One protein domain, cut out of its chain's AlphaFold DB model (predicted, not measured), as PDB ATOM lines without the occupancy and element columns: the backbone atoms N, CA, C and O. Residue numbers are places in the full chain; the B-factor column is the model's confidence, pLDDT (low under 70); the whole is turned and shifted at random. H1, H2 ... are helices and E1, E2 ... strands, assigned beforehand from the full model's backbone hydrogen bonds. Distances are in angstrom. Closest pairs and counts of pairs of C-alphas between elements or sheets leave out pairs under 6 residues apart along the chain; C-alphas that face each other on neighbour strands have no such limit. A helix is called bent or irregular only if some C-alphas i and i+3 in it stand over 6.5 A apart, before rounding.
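AT A GLANCE: This is residues 6 to 132 of the 134 residues of an uncharacterized protein of Pseudomonas stutzeri (UniProt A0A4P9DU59). A long, twisted antiparallel sheet, with E1, E2 and E3 side by side and the shorter E4 and E5 sharing the far side of E3, curls round the helix H3. H2 packs across E3 and E5, while the small hairpin of E6 and E7 makes one end of the rod, with H1 next to E6. The printed part has 127 residues, with three named helices and seven named strands in the order H1 E1 E2 E3 E4 E5 E6 E7 H2 H3, and its class is mixed, helices and strands. It is only just compact, close to loose, with a radius of gyration of the C-alphas of 16.5 A and spans of 57 by 25 by 18 A.

IN THESE COORDINATES: H1, residues 7 to 14, begins with C-alpha 7 at (92.510, 42.416, 83.947). E1, residues 24 to 32, is 23.4 A long from first to last C-alpha and bends by 58 degrees at residue 29. E2, residues 40 to 51, is 34.5 A long, and E3, residues 54 to 66, is 38.6 A long, with C-alpha 54 at (80.742, 41.117, 74.534). E4 is residues 74 to 79, 15.2 A long; E5 is residues 86 to 89, E6 residues 93 to 96 and E7 residues 101 to 103. H2, residues 109 to 117, is 12.2 A long. H3, residues 121 to 131, is 16.0 A long and ends with C-alpha 131 at (74.204, 70.036, 78.226); it is irregular, but only just, with C-alphas 127 and 130 6.6 A apart.

HOW THE PARTS SIT: E1 to E4 form a meander, each strand the antiparallel neighbour of the one before. N 27 and O 44 join E1 and E2 within hydrogen-bond range at 2.8 A, and N 47 and O 58 join E2 and E3 at 2.9 A. On the other side of E3 from E2, E4 lies beside residues 61 to 66, with N 63 and O 77 2.9 A apart, and E5 beside residues 56 to 59, with N 57 and O 88 2.8 A apart. H3 is on this sheet; its closest C-alphas to E4 are those of Val 76 and Ala 125, 5.9 A. H2 is on the sheet at a height of 5.8 A and runs across the strands, at 65 degrees to E3 on the local plane; the closest C-alphas of E5 and H2 are those of Ala 86 and Arg 112, 5.4 A. H1 only grazes the sheet with residues 10 to 14. The closest C-alphas of H1 and E6 are those of Phe 7 and Ile 95, 5.7 A. In the hairpin of E6 and E7, N 95 and O 102 are 2.9 A apart. Every O i to N i+4 pair is within hydrogen-bond range in H1 and H2; in H3, 5 of 7 are.

THE WHOLE: The two C-alphas farthest apart are those of Gly 35 and Glu 99, 58.3 A. The printed part has no cut and no long link. The mean pLDDT of the printed part is 89.9, and residues 70 to 71 are under 70.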
ATOM      1  N   GLU A   6      91.228  38.404  81.586       95.25
ATOM      2  CA  GLU A   6      92.319  38.891  82.433       95.25
ATOM      3  C   GLU A   6      92.302  40.423  82.514       95.25
ATOM      4  O   GLU A   6      92.125  41.118  81.511       95.25
ATOM      5  N   PHE A   7      92.524  40.971  83.710       95.25
ATOM      6  CA  PHE A   7      92.510  42.416  83.947       95.25
ATOM      7  C   PHE A   7      93.443  43.188  82.999       95.25
ATOM      8  O   PHE A   7      93.048  44.212  82.438       95.25
ATOM      9  N   ASP A   8      94.657  42.683  82.771       94.62
ATOM     10  CA  ASP A   8      95.634  43.337  81.894       94.62
ATOM     11  C   ASP A   8      95.203  43.324  80.421       94.62
ATOM     12  O   ASP A   8      95.433  44.296  79.696       94.62
ATOM     13  N   GLU A   9      94.533  42.255  79.981       94.75
ATOM     14  CA  GLU A   9      93.974  42.150  78.631       94.75
ATOM     15  C   GLU A   9      92.854  43.178  78.433       94.75
ATOM     16  O   GLU A   9      92.856  43.928  77.451       94.75
ATOM     17  N   LEU A  10      91.951  43.285  79.410       95.19
ATOM     18  CA  LEU A  10      90.895  44.292  79.427       95.19
ATOM     19  C   LEU A  10      91.472  45.717  79.402       95.19
ATOM     20  O   LEU A  10      91.039  46.554  78.607       95.19
ATOM     21  N   ALA A  11      92.468  45.990  80.247       95.06
ATOM     22  CA  ALA A  11      93.123  47.291  80.342       95.06
ATOM     23  C   ALA A  11      93.863  47.671  79.052       95.06
ATOM     24  O   ALA A  11      93.937  48.848  78.687       95.06
ATOM     25  N   PHE A  12      94.453  46.694  78.362       94.56
ATOM     26  CA  PHE A  12      95.073  46.911  77.060       94.56
ATOM     27  C   PHE A  12      94.023  47.220  75.991       94.56
ATOM     28  O   PHE A  12      94.183  48.180  75.235       94.56
ATOM     29  N   TRP A  13      92.935  46.449  75.947       94.56
ATOM     30  CA  TRP A  13      91.872  46.651  74.969       94.56
ATOM     31  C   TRP A  13      91.200  48.022  75.124       94.56
ATOM     32  O   TRP A  13      91.101  48.759  74.145       94.56
ATOM     33  N   LEU A  14      90.833  48.416  76.350       94.19
ATOM     34  CA  LEU A  14      90.177  49.702  76.635       94.19
ATOM     35  C   LEU A  14      90.990  50.912  76.175       94.19
ATOM     36  O   LEU A  14      90.422  51.864  75.650       94.19
ATOM     37  N   ARG A  15      92.320  50.865  76.318       91.81
ATOM     38  CA  ARG A  15      93.220  51.941  75.869       91.81
ATOM     39  C   ARG A  15      93.209  52.166  74.357       91.81
ATOM     40  O   ARG A  15      93.652  53.215  73.904       91.81
ATOM     41  N   ASN A  16      92.742  51.182  73.595       90.31
ATOM     42  CA  ASN A  16      92.694  51.210  72.137       90.31
ATOM     43  C   ASN A  16      91.255  51.128  71.604       90.31
ATOM     44  O   ASN A  16      91.061  50.996  70.395       90.31
ATOM     45  N   ALA A  17      90.254  51.155  72.488       89.75
ATOM     46  CA  ALA A  17      88.860  51.042  72.101       89.75
ATOM     47  C   ALA A  17      88.421  52.308  71.358       89.75
ATOM     48  O   ALA A  17      88.601  53.423  71.847       89.75
ATOM     49  N   ASP A  18      87.816  52.127  70.185       85.00
ATOM     50  CA  ASP A  18      87.152  53.222  69.487       85.00
ATOM     51  C   ASP A  18      85.766  53.443  70.096       85.00
ATOM     52  O   ASP A  18      84.983  52.503  70.276       85.00
ATOM     53  N   VAL A  19      85.465  54.690  70.442       83.81
ATOM     54  CA  VAL A  19      84.238  55.039  71.157       83.81
ATOM     55  C   VAL A  19      83.291  55.717  70.187       83.81
ATOM     56  O   VAL A  19      83.504  56.854  69.780       83.81
ATOM     57  N   ASN A  20      82.196  55.038  69.849       86.00
ATOM     58  CA  ASN A  20      81.134  55.651  69.061       86.00
ATOM     59  C   ASN A  20      80.367  56.675  69.923       86.00
ATOM     60  O   ASN A  20      79.662  56.257  70.848       86.00
ATOM     61  N   PRO A  21      80.396  57.986  69.603       83.25
ATOM     62  CA  PRO A  21      79.722  59.002  70.410       83.25
ATOM     63  C   PRO A  21      78.206  58.792  70.532       83.25
ATOM     64  O   PRO A  21      77.610  59.181  71.530       83.25
ATOM     65  N   ALA A  22      77.570  58.126  69.559       86.50
ATOM     66  CA  ALA A  22      76.139  57.811  69.603       86.50
ATOM     67  C   ALA A  22      75.766  56.784  70.689       86.50
ATOM     68  O   ALA A  22      74.585  56.581  70.967       86.50
ATOM     69  N   ARG A  23      76.759  56.116  71.287       91.94
ATOM     70  CA  ARG A  23      76.595  55.160  72.390       91.94
ATOM     71  C   ARG A  23      77.059  55.713  73.733       91.94
ATOM     72  O   ARG A  23      77.242  54.947  74.680       91.94
ATOM     73  N   ILE A  24      77.240  57.029  73.805       93.94
ATOM     74  CA  ILE A  24      77.563  57.727  75.038       93.94
ATOM     75  C   ILE A  24      76.304  58.399  75.581       93.94
ATOM     76  O   ILE A  24      75.599  59.113  74.870       93.94
ATOM     77  N   GLU A  25      76.038  58.186  76.863       94.44
ATOM     78  CA  GLU A  25      74.951  58.817  77.597       94.44
ATOM     79  C   GLU A  25      75.524  59.646  78.752       94.44
ATOM     80  O   GLU A  25      76.266  59.143  79.595       94.44
ATOM     81  N   VAL A  26      75.162  60.929  78.816       95.00
ATOM     82  CA  VAL A  26      75.531  61.821  79.922       95.00
ATOM     83  C   VAL A  26      74.289  62.099  80.761       95.00
ATOM     84  O   VAL A  26      73.286  62.616  80.268       95.00
ATOM     85  N   LYS A  27      74.357  61.782  82.053       93.81
ATOM     86  CA  LYS A  27      73.268  61.952  83.020       93.81
ATOM     87  C   LYS A  27      73.633  63.060  83.998       93.81
ATOM     88  O   LYS A  27      74.662  62.974  84.662       93.81
ATOM     89  N   ILE A  28      72.772  64.066  84.144       94.00
ATOM     90  CA  ILE A  28      72.904  65.098  85.183       94.00
ATOM     91  C   ILE A  28      72.178  64.610  86.440       94.00
ATOM     92  O   ILE A  28      70.958  64.468  86.440       94.00
ATOM     93  N   ALA A  29      72.918  64.364  87.520       92.62
ATOM     94  CA  ALA A  29      72.346  63.937  88.798       92.62
ATOM     95  C   ALA A  29      71.985  65.124  89.699       92.62
ATOM     96  O   ALA A  29      71.008  65.080  90.446       92.62
ATOM     97  N   ARG A  30      72.783  66.195  89.655       91.94
ATOM     98  CA  ARG A  30      72.565  67.399  90.460       91.94
ATOM     99  C   ARG A  30      73.022  68.626  89.693       91.94
ATOM    100  O   ARG A  30      74.088  68.600  89.090       91.94
ATOM    101  N   SER A  31      72.266  69.716  89.779       92.38
ATOM    102  CA  SER A  31      72.673  71.005  89.222       92.38
ATOM    103  C   SER A  31      72.175  72.180  90.059       92.38
ATOM    104  O   SER A  31      71.178  72.095  90.779       92.38
ATOM    105  N   ARG A  32      72.903  73.292  89.973       90.81
ATOM    106  CA  ARG A  32      72.515  74.613  90.458       90.81
ATOM    107  C   ARG A  32      72.951  75.636  89.423       90.81
ATOM    108  O   ARG A  32      74.135  75.721  89.120       90.81
ATOM    109  N   PHE A  33      72.003  76.442  88.962       87.25
ATOM    110  CA  PHE A  33      72.261  77.550  88.053       87.25
ATOM    111  C   PHE A  33      71.662  78.841  88.618       87.25
ATOM    112  O   PHE A  33      70.449  78.982  88.750       87.25
ATOM    113  N   ALA A  34      72.535  79.754  89.019       86.00
ATOM    114  CA  ALA A  34      72.252  81.078  89.556       86.00
ATOM    115  C   ALA A  34      72.957  82.182  88.736       86.00
ATOM    116  O   ALA A  34      72.967  83.347  89.151       86.00
ATOM    117  N   GLY A  35      73.569  81.826  87.602       84.62
ATOM    118  CA  GLY A  35      74.282  82.714  86.692       84.62
ATOM    119  C   GLY A  35      75.568  83.277  87.293       84.62
ATOM    120  O   GLY A  35      75.914  84.431  87.030       84.62
ATOM    121  N   ASN A  36      76.244  82.562  88.190       85.06
ATOM    122  CA  ASN A  36      77.466  83.048  88.839       85.06
ATOM    123  C   ASN A  36      78.422  81.905  89.215       85.06
ATOM    124  O   ASN A  36      78.121  80.739  89.018       85.06
ATOM    125  N   HIS A  37      79.576  82.236  89.796       85.00
ATOM    126  CA  HIS A  37      80.624  81.274  90.179       85.00
ATOM    127  C   HIS A  37      80.192  80.198  91.201       85.00
ATOM    128  O   HIS A  37      80.993  79.349  91.573       85.00
ATOM    129  N   ARG A  38      78.961  80.254  91.730       87.56
ATOM    130  CA  ARG A  38      78.388  79.216  92.604       87.56
ATOM    131  C   ARG A  38      77.643  78.135  91.824       87.56
ATOM    132  O   ARG A  38      77.073  77.235  92.451       87.56
ATOM    133  N   ASP A  39      77.578  78.263  90.507       90.75
ATOM    134  CA  ASP A  39      76.894  77.311  89.651       90.75
ATOM    135  C   ASP A  39      77.723  76.037  89.554       90.75
ATOM    136  O   ASP A  39      78.949  76.067  89.428       90.75
ATOM    137  N   PHE A  40      77.036  74.908  89.668       93.31
ATOM    138  CA  PHE A  40      77.658  73.597  89.614       93.31
ATOM    139  C   PHE A  40      76.706  72.596  88.968       93.31
ATOM    140  O   PHE A  40      75.483  72.720  89.076       93.31
ATOM    141  N   ALA A  41      77.262  71.569  88.350       94.88
ATOM    142  CA  ALA A  41      76.543  70.384  87.927       94.88
ATOM    143  C   ALA A  41      77.396  69.148  88.215       94.88
ATOM    144  O   ALA A  41      78.612  69.234  88.314       94.88
ATOM    145  N   SER A  42      76.775  68.000  88.429       95.69
ATOM    146  CA  SER A  42      77.485  66.724  88.500       95.69
ATOM    147  C   SER A  42      76.566  65.587  88.106       95.69
ATOM    148  O   SER A  42      75.335  65.709  88.150       95.69
ATOM    149  N   GLY A  43      77.165  64.462  87.748       95.62
ATOM    150  CA  GLY A  43      76.421  63.285  87.365       95.62
ATOM    151  C   GLY A  43      77.312  62.138  86.936       95.62
ATOM    152  O   GLY A  43      78.421  61.989  87.446       95.62
ATOM    153  N   LEU A  44      76.781  61.314  86.039       95.50
ATOM    154  CA  LEU A  44      77.477  60.169  85.470       95.50
ATOM    155  C   LEU A  44      77.571  60.332  83.957       95.50
ATOM    156  O   LEU A  44      76.693  60.927  83.331       95.50
ATOM    157  N   ILE A  45      78.637  59.798  83.386       95.06
ATOM    158  CA  ILE A  45      78.795  59.574  81.957       95.06
ATOM    159  C   ILE A  45      78.981  58.076  81.737       95.06
ATOM    160  O   ILE A  45      79.639  57.410  82.536       95.06
ATOM    161  N   GLU A  46      78.353  57.547  80.699       95.06
ATOM    162  CA  GLU A  46      78.265  56.120  80.417       95.06
ATOM    163  C   GLU A  46      78.585  55.881  78.940       95.06
ATOM    164  O   GLU A  46      77.938  56.464  78.073       95.06
ATOM    165  N   ALA A  47      79.565  55.028  78.648       95.19
ATOM    166  CA  ALA A  47      79.848  54.537  77.302       95.19
ATOM    167  C   ALA A  47      79.460  53.064  77.191       95.19
ATOM    168  O   ALA A  47      79.891  52.242  78.005       95.19
ATOM    169  N   ARG A  48      78.689  52.726  76.151       94.94
ATOM    170  CA  ARG A  48      78.427  51.337  75.751       94.94
ATOM    171  C   ARG A  48      79.373  50.934  74.630       94.94
ATOM    172  O   ARG A  48      79.301  51.487  73.531       94.94
ATOM    173  N   LEU A  49      80.228  49.957  74.907       93.44
ATOM    174  CA  LEU A  49      81.243  49.464  73.982       93.44
ATOM    175  C   LEU A  49      80.905  48.044  73.522       93.44
ATOM    176  O   LEU A  49      80.464  47.208  74.311       93.44
ATOM    177  N   GLU A  50      81.147  47.763  72.244       91.50
ATOM    178  CA  GLU A  50      81.162  46.399  71.716       91.50
ATOM    179  C   GLU A  50      82.600  45.898  71.730       91.50
ATOM    180  O   GLU A  50      83.454  46.425  71.016       91.50
ATOM    181  N   SER A  51      82.874  44.895  72.561       90.06
ATOM    182  CA  SER A  51      84.195  44.280  72.667       90.06
ATOM    183  C   SER A  51      84.186  42.845  72.135       90.06
ATOM    184  O   SER A  51      83.120  42.223  72.047       90.06
ATOM    185  N   PRO A  52      85.363  42.260  71.850       89.50
ATOM    186  CA  PRO A  52      85.494  40.824  71.597       89.50
ATOM    187  C   PRO A  52      84.954  39.950  72.741       89.50
ATOM    188  O   PRO A  52      84.595  38.797  72.516       89.50
ATOM    189  N   PHE A  53      84.854  40.506  73.951       87.94
ATOM    190  CA  PHE A  53      84.340  39.845  75.151       87.94
ATOM    191  C   PHE A  53      82.835  40.086  75.379       87.94
ATOM    192  O   PHE A  53      82.284  39.687  76.403       87.94
ATOM    193  N   GLY A  54      82.152  40.742  74.437       89.44
ATOM    194  CA  GLY A  54      80.742  41.117  74.534       89.44
ATOM    195  C   GLY A  54      80.523  42.594  74.861       89.44
ATOM    196  O   GLY A  54      81.442  43.414  74.804       89.44
ATOM    197  N   GLU A  55      79.273  42.944  75.164       91.12
ATOM    198  CA  GLU A  55      78.909  44.316  75.523       91.12
ATOM    199  C   GLU A  55      79.549  44.712  76.858       91.12
ATOM    200  O   GLU A  55      79.568  43.940  77.825       91.12
ATOM    201  N   MET A  56      80.079  45.932  76.889       93.25
ATOM    202  CA  MET A  56      80.693  46.525  78.063       93.25
ATOM    203  C   MET A  56      80.098  47.895  78.352       93.25
ATOM    204  O   MET A  56      79.763  48.655  77.442       93.25
ATOM    205  N   LEU A  57      80.029  48.216  79.638       95.19
ATOM    206  CA  LEU A  57      79.589  49.498  80.146       95.19
ATOM    207  C   LEU A  57      80.717  50.148  80.937       95.19
ATOM    208  O   LEU A  57      81.150  49.604  81.955       95.19
ATOM    209  N   VAL A  58      81.158  51.319  80.489       95.19
ATOM    210  CA  VAL A  58      82.136  52.132  81.212       95.19
ATOM    211  C   VAL A  58      81.430  53.360  81.761       95.19
ATOM    212  O   VAL A  58      81.030  54.243  81.002       95.19
ATOM    213  N   THR A  59      81.273  53.420  83.082       95.06
ATOM    214  CA  THR A  59      80.562  54.508  83.758       95.06
ATOM    215  C   THR A  59      81.508  55.257  84.673       95.06
ATOM    216  O   THR A  59      82.127  54.638  85.533       95.06
ATOM    217  N   CYS A  60      81.576  56.584  84.554       93.75
ATOM    218  CA  CYS A  60      82.369  57.430  85.444       93.75
ATOM    219  C   CYS A  60      81.582  58.648  85.937       93.75
ATOM    220  O   CYS A  60      80.618  59.090  85.310       93.75
ATOM    221  N   GLY A  61      81.976  59.181  87.092       94.69
ATOM    222  CA  GLY A  61      81.435  60.427  87.614       94.69
ATOM    223  C   GLY A  61      82.042  61.647  86.950       94.69
ATOM    224  O   GLY A  61      83.212  61.648  86.582       94.69
ATOM    225  N   TRP A  62      81.269  62.724  86.879       95.38
ATOM    226  CA  TRP A  62      81.769  64.032  86.470       95.38
ATOM    227  C   TRP A  62      81.198  65.144  87.346       95.38
ATOM    228  O   TRP A  62      80.094  65.033  87.896       95.38
ATOM    229  N   SER A  63      81.955  66.230  87.450       95.12
ATOM    230  CA  SER A  63      81.531  67.499  88.035       95.12
ATOM    231  C   SER A  63      81.820  68.630  87.060       95.12
ATOM    232  O   SER A  63      82.753  68.559  86.271       95.12
ATOM    233  N   ALA A  64      81.016  69.681  87.116       94.75
ATOM    234  CA  ALA A  64      81.227  70.909  86.384       94.75
ATOM    235  C   ALA A  64      80.983  72.110  87.295       94.75
ATOM    236  O   ALA A  64      80.033  72.113  88.082       94.75
ATOM    237  N   PHE A  65      81.808  73.142  87.160       93.31
ATOM    238  CA  PHE A  65      81.746  74.361  87.961       93.31
ATOM    239  C   PHE A  65      81.841  75.581  87.054       93.31
ATOM    240  O   PHE A  65      82.689  75.619  86.159       93.31
ATOM    241  N   ALA A  66      80.995  76.586  87.278       90.75
ATOM    242  CA  ALA A  66      81.123  77.839  86.546       90.75
ATOM    243  C   ALA A  66      82.433  78.536  86.915       90.75
ATOM    244  O   ALA A  66      82.786  78.676  88.091       90.75
ATOM    245  N   GLN A  67      83.145  79.007  85.900       86.88
ATOM    246  CA  GLN A  67      84.376  79.746  86.106       86.88
ATOM    247  C   GLN A  67      84.091  81.152  86.652       86.88
ATOM    248  O   GLN A  67      83.009  81.723  86.491       86.88
ATOM    249  N   VAL A  68      85.087  81.734  87.330       80.19
ATOM    250  CA  VAL A  68      84.950  83.034  88.016       80.19
ATOM    251  C   VAL A  68      84.563  84.151  87.040       80.19
ATOM    252  O   VAL A  68      83.804  85.055  87.398       80.19
ATOM    253  N   ARG A  69      85.057  84.093  85.801       76.62
ATOM    254  CA  ARG A  69      84.660  85.006  84.729       76.62
ATOM    255  C   ARG A  69      83.554  84.340  83.917       76.62
ATOM    256  O   ARG A  69      83.766  83.285  83.339       76.62
ATOM    257  N   ARG A  70      82.391  84.998  83.816       61.34
ATOM    258  CA  ARG A  70      81.224  84.483  83.068       61.34
ATOM    259  C   ARG A  70      81.528  84.128  81.605       61.34
ATOM    260  O   ARG A  70      80.847  83.283  81.049       61.34
ATOM    261  N   GLY A  71      82.526  84.768  80.991       67.25
ATOM    262  CA  GLY A  71      82.942  84.479  79.614       67.25
ATOM    263  C   GLY A  71      83.731  83.177  79.446       67.25
ATOM    264  O   GLY A  71      83.840  82.697  78.324       67.25
ATOM    265  N   ASP A  72      84.240  82.598  80.538       75.88
ATOM    266  CA  ASP A  72      85.103  81.411  80.496       75.88
ATOM    267  C   ASP A  72      84.292  80.102  80.658       75.88
ATOM    268  O   ASP A  72      84.842  79.004  80.595       75.88
ATOM    269  N   GLY A  73      82.966  80.208  80.834       85.56
ATOM    270  CA  GLY A  73      82.035  79.080  80.832       85.56
ATOM    271  C   GLY A  73      82.179  78.154  82.040       85.56
ATOM    272  O   GLY A  73      82.216  78.600  83.190       85.56
ATOM    273  N   TRP A  74      82.220  76.850  81.773       91.44
ATOM    274  CA  TRP A  74      82.282  75.795  82.782       91.44
ATOM    275  C   TRP A  74      83.629  75.071  82.732       91.44
ATOM    276  O   TRP A  74      84.157  74.782  81.660       91.44
ATOM    277  N   TYR A  75      84.173  74.741  83.899       91.19
ATOM    278  CA  TYR A  75      85.255  73.771  84.057       91.19
ATOM    279  C   TYR A  75      84.643  72.413  84.398       91.19
ATOM    280  O   TYR A  75      83.831  72.344  85.317       91.19
ATOM    281  N   VAL A  76      85.007  71.365  83.660       92.88
ATOM    282  CA  VAL A  76      84.486  69.998  83.819       92.88
ATOM    283  C   VAL A  76      85.617  69.103  84.292       92.88
ATOM    284  O   VAL A  76      86.701  69.180  83.742       92.88
ATOM    285  N   GLU A  77      85.375  68.228  85.259       92.75
ATOM    286  CA  GLU A  77      86.364  67.262  85.736       92.75
ATOM    287  C   GLU A  77      85.735  65.904  86.045       92.75
ATOM    288  O   GLU A  77      84.530  65.798  86.300       92.75
ATOM    289  N   LEU A  78      86.567  64.861  86.042       91.19
ATOM    290  CA  LEU A  78      86.173  63.544  86.521       91.19
ATOM    291  C   LEU A  78      85.960  63.560  88.029       91.19
ATOM    292  O   LEU A  78      86.665  64.226  88.786       91.19
ATOM    293  N   ARG A  79      84.982  62.770  88.460       90.06
ATOM    294  CA  ARG A  79      84.645  62.573  89.861       90.06
ATOM    295  C   ARG A  79      84.770  61.084  90.217       90.06
ATOM    296  O   ARG A  79      83.779  60.360  90.099       90.06
ATOM    297  N   PRO A  80      85.954  60.629  90.664       74.50
ATOM    298  CA  PRO A  80      86.243  59.208  90.900       74.50
ATOM    299  C   PRO A  80      85.483  58.592  92.095       74.50
ATOM    300  O   PRO A  80      85.461  57.378  92.278       74.50
ATOM    301  N   ASP A  81      84.864  59.419  92.939       79.62
ATOM    302  CA  ASP A  81      84.082  59.018  94.116       79.62
ATOM    303  C   ASP A  81      82.559  59.037  93.868       79.62
ATOM    304  O   ASP A  81      81.763  58.898  94.803       79.62
ATOM    305  N   ALA A  82      82.115  59.231  92.622       86.69
ATOM    306  CA  ALA A  82      80.693  59.267  92.312       86.69
ATOM    307  C   ALA A  82      80.036  57.887  92.481       86.69
ATOM    308  O   ALA A  82      80.480  56.869  91.948       86.69
ATOM    309  N   LYS A  83      78.900  57.855  93.187       88.69
ATOM    310  CA  LYS A  83      78.081  56.644  93.298       88.69
ATOM    311  C   LYS A  83      77.578  56.227  91.911       88.69
ATOM    312  O   LYS A  83      76.937  57.025  91.233       88.69
ATOM    313  N   GLY A  84      77.795  54.962  91.554       88.31
ATOM    314  CA  GLY A  84      77.384  54.388  90.268       88.31
ATOM    315  C   GLY A  84      78.507  54.285  89.234       88.31
ATOM    316  O   GLY A  84      78.262  53.746  88.161       88.31
ATOM    317  N   GLN A  85      79.722  54.751  89.551       90.56
ATOM    318  CA  GLN A  85      80.915  54.442  88.763       90.56
ATOM    319  C   GLN A  85      81.194  52.938  88.794       90.56
ATOM    320  O   GLN A  85      81.220  52.333  89.868       90.56
ATOM    321  N   ALA A  86      81.394  52.356  87.617       94.12
ATOM    322  CA  ALA A  86      81.639  50.933  87.449       94.12
ATOM    323  C   ALA A  86      82.201  50.646  86.055       94.12
ATOM    324  O   ALA A  86      81.991  51.419  85.116       94.12
ATOM    325  N   LEU A  87      82.843  49.489  85.930       95.25
ATOM    326  CA  LEU A  87      83.152  48.868  84.650       95.25
ATOM    327  C   LEU A  87      82.469  47.505  84.611       95.25
ATOM    328  O   LEU A  87      82.904  46.567  85.274       95.25
ATOM    329  N   ALA A  88      81.364  47.418  83.876       93.31
ATOM    330  CA  ALA A  88      80.593  46.188  83.758       93.31
ATOM    331  C   ALA A  88      80.862  45.520  82.414       93.31
ATOM    332  O   ALA A  88      80.850  46.163  81.365       93.31
ATOM    333  N   THR A  89      81.066  44.213  82.450       91.69
ATOM    334  CA  THR A  89      81.352  43.379  81.284       91.69
ATOM    335  C   THR A  89      80.458  42.146  81.314       91.69
ATOM    336  O   THR A  89      80.085  41.657  82.383       91.69
ATOM    337  N   ALA A  90      80.102  41.619  80.141       88.44
ATOM    338  CA  ALA A  90      79.330  40.378  80.056       88.44
ATOM    339  C   ALA A  90      80.097  39.157  80.606       88.44
ATOM    340  O   ALA A  90      79.491  38.220  81.129       88.44
ATOM    341  N   CYS A  91      81.426  39.167  80.491       90.88
ATOM    342  CA  CYS A  91      82.313  38.135  81.021       90.88
ATOM    343  C   CYS A  91      82.944  38.595  82.345       90.88
ATOM    344  O   CYS A  91      83.290  39.773  82.450       90.88
ATOM    345  N   PRO A  92      83.134  37.713  83.344       91.75
ATOM    346  CA  PRO A  92      83.837  38.068  84.576       91.75
ATOM    347  C   PRO A  92      85.265  38.543  84.300       91.75
ATOM    348  O   PRO A  92      85.959  37.932  83.491       91.75
ATOM    349  N   VAL A  93      85.714  39.583  85.001       94.56
ATOM    350  CA  VAL A  93      87.115  40.027  84.964       94.56
ATOM    351  C   VAL A  93      87.846  39.443  86.159       94.56
ATOM    352  O   VAL A  93      87.304  39.420  87.268       94.56
ATOM    353  N   VAL A  94      89.065  38.967  85.943       95.88
ATOM    354  CA  VAL A  94      89.871  38.319  86.975       95.88
ATOM    355  C   VAL A  94      91.292  38.870  87.006       95.88
ATOM    356  O   VAL A  94      91.785  39.417  86.022       95.88
ATOM    357  N   ILE A  95      91.952  38.695  88.147       93.56
ATOM    358  CA  ILE A  95      93.410  38.739  88.252       93.56
ATOM    359  C   ILE A  95      93.888  37.308  88.469       93.56
ATOM    360  O   ILE A  95      93.522  36.680  89.472       93.56
ATOM    361  N   THR A  96      94.718  36.808  87.557       86.25
ATOM    362  CA  THR A  96      95.359  35.501  87.706       86.25
ATOM    363  C   THR A  96      96.741  35.630  88.342       86.25
ATOM    364  O   THR A  96      97.691  36.155  87.764       86.25
ATOM    365  N   GLY A  97      96.858  35.125  89.571       79.00
ATOM    366  CA  GLY A  97      98.133  34.832  90.219       79.00
ATOM    367  C   GLY A  97      98.592  33.401  89.925       79.00
ATOM    368  O   GLY A  97      97.850  32.600  89.365       79.00
ATOM    369  N   GLN A  98      99.808  33.050  90.359       72.38
ATOM    370  CA  GLN A  98     100.405  31.724  90.112       72.38
ATOM    371  C   GLN A  98      99.518  30.541  90.553       72.38
ATOM    372  O   GLN A  98      99.616  29.471  89.958       72.38
ATOM    373  N   GLU A  99      98.653  30.722  91.557       80.06
ATOM    374  CA  GLU A  99      97.794  29.653  92.100       80.06
ATOM    375  C   GLU A  99      96.343  30.084  92.385       80.06
ATOM    376  O   GLU A  99      95.546  29.281  92.869       80.06
ATOM    377  N   VAL A 100      95.972  31.341  92.118       86.19
ATOM    378  CA  VAL A 100      94.650  31.872  92.483       86.19
ATOM    379  C   VAL A 100      94.107  32.741  91.359       86.19
ATOM    380  O   VAL A 100      94.797  33.629  90.870       86.19
ATOM    381  N   VAL A 101      92.846  32.503  91.006       90.19
ATOM    382  CA  VAL A 101      92.056  33.372  90.129       90.19
ATOM    383  C   VAL A 101      91.116  34.180  91.013       90.19
ATOM    384  O   VAL A 101      90.257  33.609  91.691       90.19
ATOM    385  N   ILE A 102      91.298  35.499  91.041       93.56
ATOM    386  CA  ILE A 102      90.505  36.401  91.880       93.56
ATOM    387  C   ILE A 102      89.527  37.164  90.983       93.56
ATOM    388  O   ILE A 102      89.980  37.977  90.180       93.56
ATOM    389  N   PRO A 103      88.205  36.938  91.096       93.81
ATOM    390  CA  PRO A 103      87.225  37.737  90.372       93.81
ATOM    391  C   PRO A 103      87.171  39.159  90.929       93.81
ATOM    392  O   PRO A 103      87.125  39.360  92.144       93.81
ATOM    393  N   LEU A 104      87.147  40.135  90.028       95.19
ATOM    394  CA  LEU A 104      87.033  41.544  90.369       95.19
ATOM    395  C   LEU A 104      85.568  41.974  90.432       95.19
ATOM    396  O   LEU A 104      84.744  41.590  89.602       95.19
ATOM    397  N   ASP A 105      85.254  42.811  91.419       94.19
ATOM    398  CA  ASP A 105      83.968  43.498  91.505       94.19
ATOM    399  C   ASP A 105      83.926  44.624  90.449       94.19
ATOM    400  O   ASP A 105      84.822  45.473  90.456       94.19
ATOM    401  N   PRO A 106      82.903  44.692  89.573       92.62
ATOM    402  CA  PRO A 106      82.675  45.818  88.658       92.62
ATOM    403  C   PRO A 106      82.716  47.207  89.313       92.62
ATOM    404  O   PRO A 106      83.069  48.189  88.657       92.62
ATOM    405  N   ALA A 107      82.347  47.304  90.596       92.12
ATOM    406  CA  ALA A 107      82.409  48.524  91.401       92.12
ATOM    407  C   ALA A 107      83.646  48.584  92.327       92.12
ATOM    408  O   ALA A 107      83.770  49.501  93.145       92.12
ATOM    409  N   GLY A 108      84.560  47.620  92.208       93.19
ATOM    410  CA  GLY A 108      85.829  47.547  92.927       93.19
ATOM    411  C   GLY A 108      86.810  48.643  92.510       93.19
ATOM    412  O   GLY A 108      86.592  49.368  91.544       93.19
ATOM    413  N   GLU A 109      87.882  48.827  93.277       92.69
ATOM    414  CA  GLU A 109      88.876  49.878  93.016       92.69
ATOM    415  C   GLU A 109      89.561  49.716  91.653       92.69
ATOM    416  O   GLU A 109      89.575  50.670  90.879       92.69
ATOM    417  N   ASP A 110      90.014  48.505  91.317       94.00
ATOM    418  CA  ASP A 110      90.750  48.230  90.075       94.00
ATOM    419  C   ASP A 110      89.932  48.586  88.824       94.00
ATOM    420  O   ASP A 110      90.372  49.333  87.947       94.00
ATOM    421  N   LEU A 111      88.690  48.100  88.766       94.56
ATOM    422  CA  LEU A 111      87.797  48.333  87.631       94.56
ATOM    423  C   LEU A 111      87.274  49.773  87.578       94.56
ATOM    424  O   LEU A 111      87.101  50.321  86.488       94.56
ATOM    425  N   ARG A 112      87.090  50.438  88.727       92.81
ATOM    426  CA  ARG A 112      86.791  51.878  88.749       92.81
ATOM    427  C   ARG A 112      87.972  52.718  88.269       92.81
ATOM    428  O   ARG A 112      87.722  53.733  87.620       92.81
ATOM    429  N   GLY A 113      89.206  52.297  88.552       92.12
ATOM    430  CA  GLY A 113      90.425  52.905  88.020       92.12
ATOM    431  C   GLY A 113      90.459  52.847  86.496       92.12
ATOM    432  O   GLY A 113      90.564  53.884  85.850       92.12
ATOM    433  N   LEU A 114      90.221  51.670  85.907       93.69
ATOM    434  CA  LEU A 114      90.120  51.541  84.446       93.69
ATOM    435  C   LEU A 114      88.984  52.378  83.851       93.69
ATOM    436  O   LEU A 114      89.167  53.011  82.813       93.69
ATOM    437  N   ALA A 115      87.817  52.413  84.503       92.75
ATOM    438  CA  ALA A 115      86.707  53.239  84.039       92.75
ATOM    439  C   ALA A 115      87.031  54.737  84.080       92.75
ATOM    440  O   ALA A 115      86.533  55.484  83.246       92.75
ATOM    441  N   HIS A 116      87.838  55.178  85.046       90.69
ATOM    442  CA  HIS A 116      88.319  56.552  85.125       90.69
ATOM    443  C   HIS A 116      89.326  56.850  84.006       90.69
ATOM    444  O   HIS A 116      89.151  57.821  83.276       90.69
ATOM    445  N   ASP A 117      90.326  55.986  83.828       91.44
ATOM    446  CA  ASP A 117      91.407  56.175  82.851       91.44
ATOM    447  C   ASP A 117      90.939  56.068  81.394       91.44
ATOM    448  O   ASP A 117      91.589  56.592  80.490       91.44
ATOM    449  N   PHE A 118      89.798  55.416  81.162       91.88
ATOM    450  CA  PHE A 118      89.135  55.369  79.862       91.88
ATOM    451  C   PHE A 118      88.706  56.758  79.359       91.88
ATOM    452  O   PHE A 118      88.743  57.011  78.157       91.88
ATOM    453  N   TRP A 119      88.303  57.671  80.248       89.31
ATOM    454  CA  TRP A 119      87.795  58.980  79.838       89.31
ATOM    455  C   TRP A 119      88.909  60.024  79.745       89.31
ATOM    456  O   TRP A 119      89.509  60.421  80.744       89.31
ATOM    457  N   SER A 120      89.119  60.573  78.548       81.25
ATOM    458  CA  SER A 120      89.920  61.786  78.371       81.25
ATOM    459  C   SER A 120      89.163  63.021  78.862       81.25
ATOM    460  O   SER A 120      87.972  63.197  78.592       81.25
ATOM    461  N   TYR A 121      89.883  63.946  79.503       73.00
ATOM    462  CA  TYR A 121      89.359  65.264  79.877       73.00
ATOM    463  C   TYR A 121      88.752  66.023  78.682       73.00
ATOM    464  O   TYR A 121      87.725  66.689  78.820       73.00
ATOM    465  N   GLN A 122      89.380  65.938  77.502       72.19
ATOM    466  CA  GLN A 122      88.916  66.660  76.311       72.19
ATOM    467  C   GLN A 122      87.582  66.103  75.798       72.19
ATOM    468  O   GLN A 122      86.687  66.881  75.462       72.19
ATOM    469  N   ASP A 123      87.422  64.778  75.824       80.94
ATOM    470  CA  ASP A 123      86.195  64.109  75.386       80.94
ATOM    471  C   ASP A 123      85.037  64.416  76.342       80.94
ATOM    472  O   ASP A 123      83.939  64.770  75.913       80.94
ATOM    473  N   LEU A 124      85.300  64.393  77.654       87.31
ATOM    474  CA  LEU A 124      84.325  64.757  78.685       87.31
ATOM    475  C   LEU A 124      83.771  66.164  78.495       87.31
ATOM    476  O   LEU A 124      82.555  66.354  78.499       87.31
ATOM    477  N   ALA A 125      84.649  67.155  78.327       89.19
ATOM    478  CA  ALA A 125      84.222  68.534  78.147       89.19
ATOM    479  C   ALA A 125      83.345  68.678  76.892       89.19
ATOM    480  O   ALA A 125      82.281  69.292  76.957       89.19
ATOM    481  N   ALA A 126      83.735  68.057  75.775       90.25
ATOM    482  CA  ALA A 126      82.962  68.099  74.535       90.25
ATOM    483  C   ALA A 126      81.554  67.489  74.682       90.25
ATOM    484  O   ALA A 126      80.608  67.979  74.066       90.25
ATOM    485  N   LEU A 127      81.404  66.453  75.514       92.12
ATOM    486  CA  LEU A 127      80.139  65.746  75.731       92.12
ATOM    487  C   LEU A 127      79.249  66.411  76.794       92.12
ATOM    488  O   LEU A 127      78.024  66.390  76.678       92.12
ATOM    489  N   ILE A 128      79.846  67.008  77.828       93.31
ATOM    490  CA  ILE A 128      79.127  67.569  78.981       93.31
ATOM    491  C   ILE A 128      78.750  69.034  78.759       93.31
ATOM    492  O   ILE A 128      77.619  69.418  79.053       93.31
ATOM    493  N   LEU A 129      79.668  69.862  78.246       92.06
ATOM    494  CA  LEU A 129      79.457  71.310  78.126       92.06
ATOM    495  C   LEU A 129      78.186  71.691  77.343       92.06
ATOM    496  O   LEU A 129      77.481  72.582  77.814       92.06
ATOM    497  N   PRO A 130      77.823  71.026  76.224       91.75
ATOM    498  CA  PRO A 130      76.595  71.348  75.489       91.75
ATOM    499  C   PRO A 130      75.297  71.119  76.280       91.75
ATOM    500  O   PRO A 130      74.244  71.605  75.876       91.75
ATOM    501  N   LEU A 131      75.355  70.360  77.379       91.19
ATOM    502  CA  LEU A 131      74.204  70.036  78.226       91.19
ATOM    503  C   LEU A 131      74.037  71.010  79.395       91.19
ATOM    504  O   LEU A 131      73.018  70.973  80.090       91.19
ATOM    505  N   LEU A 132      75.040  71.852  79.649       89.06
ATOM    506  CA  LEU A 132      75.016  72.810  80.742       89.06
ATOM    507  C   LEU A 132      74.391  74.134  80.285       89.06
ATOM    508  O   LEU A 132      74.557  74.539  79.134       89.06
TER     509      LEU A 132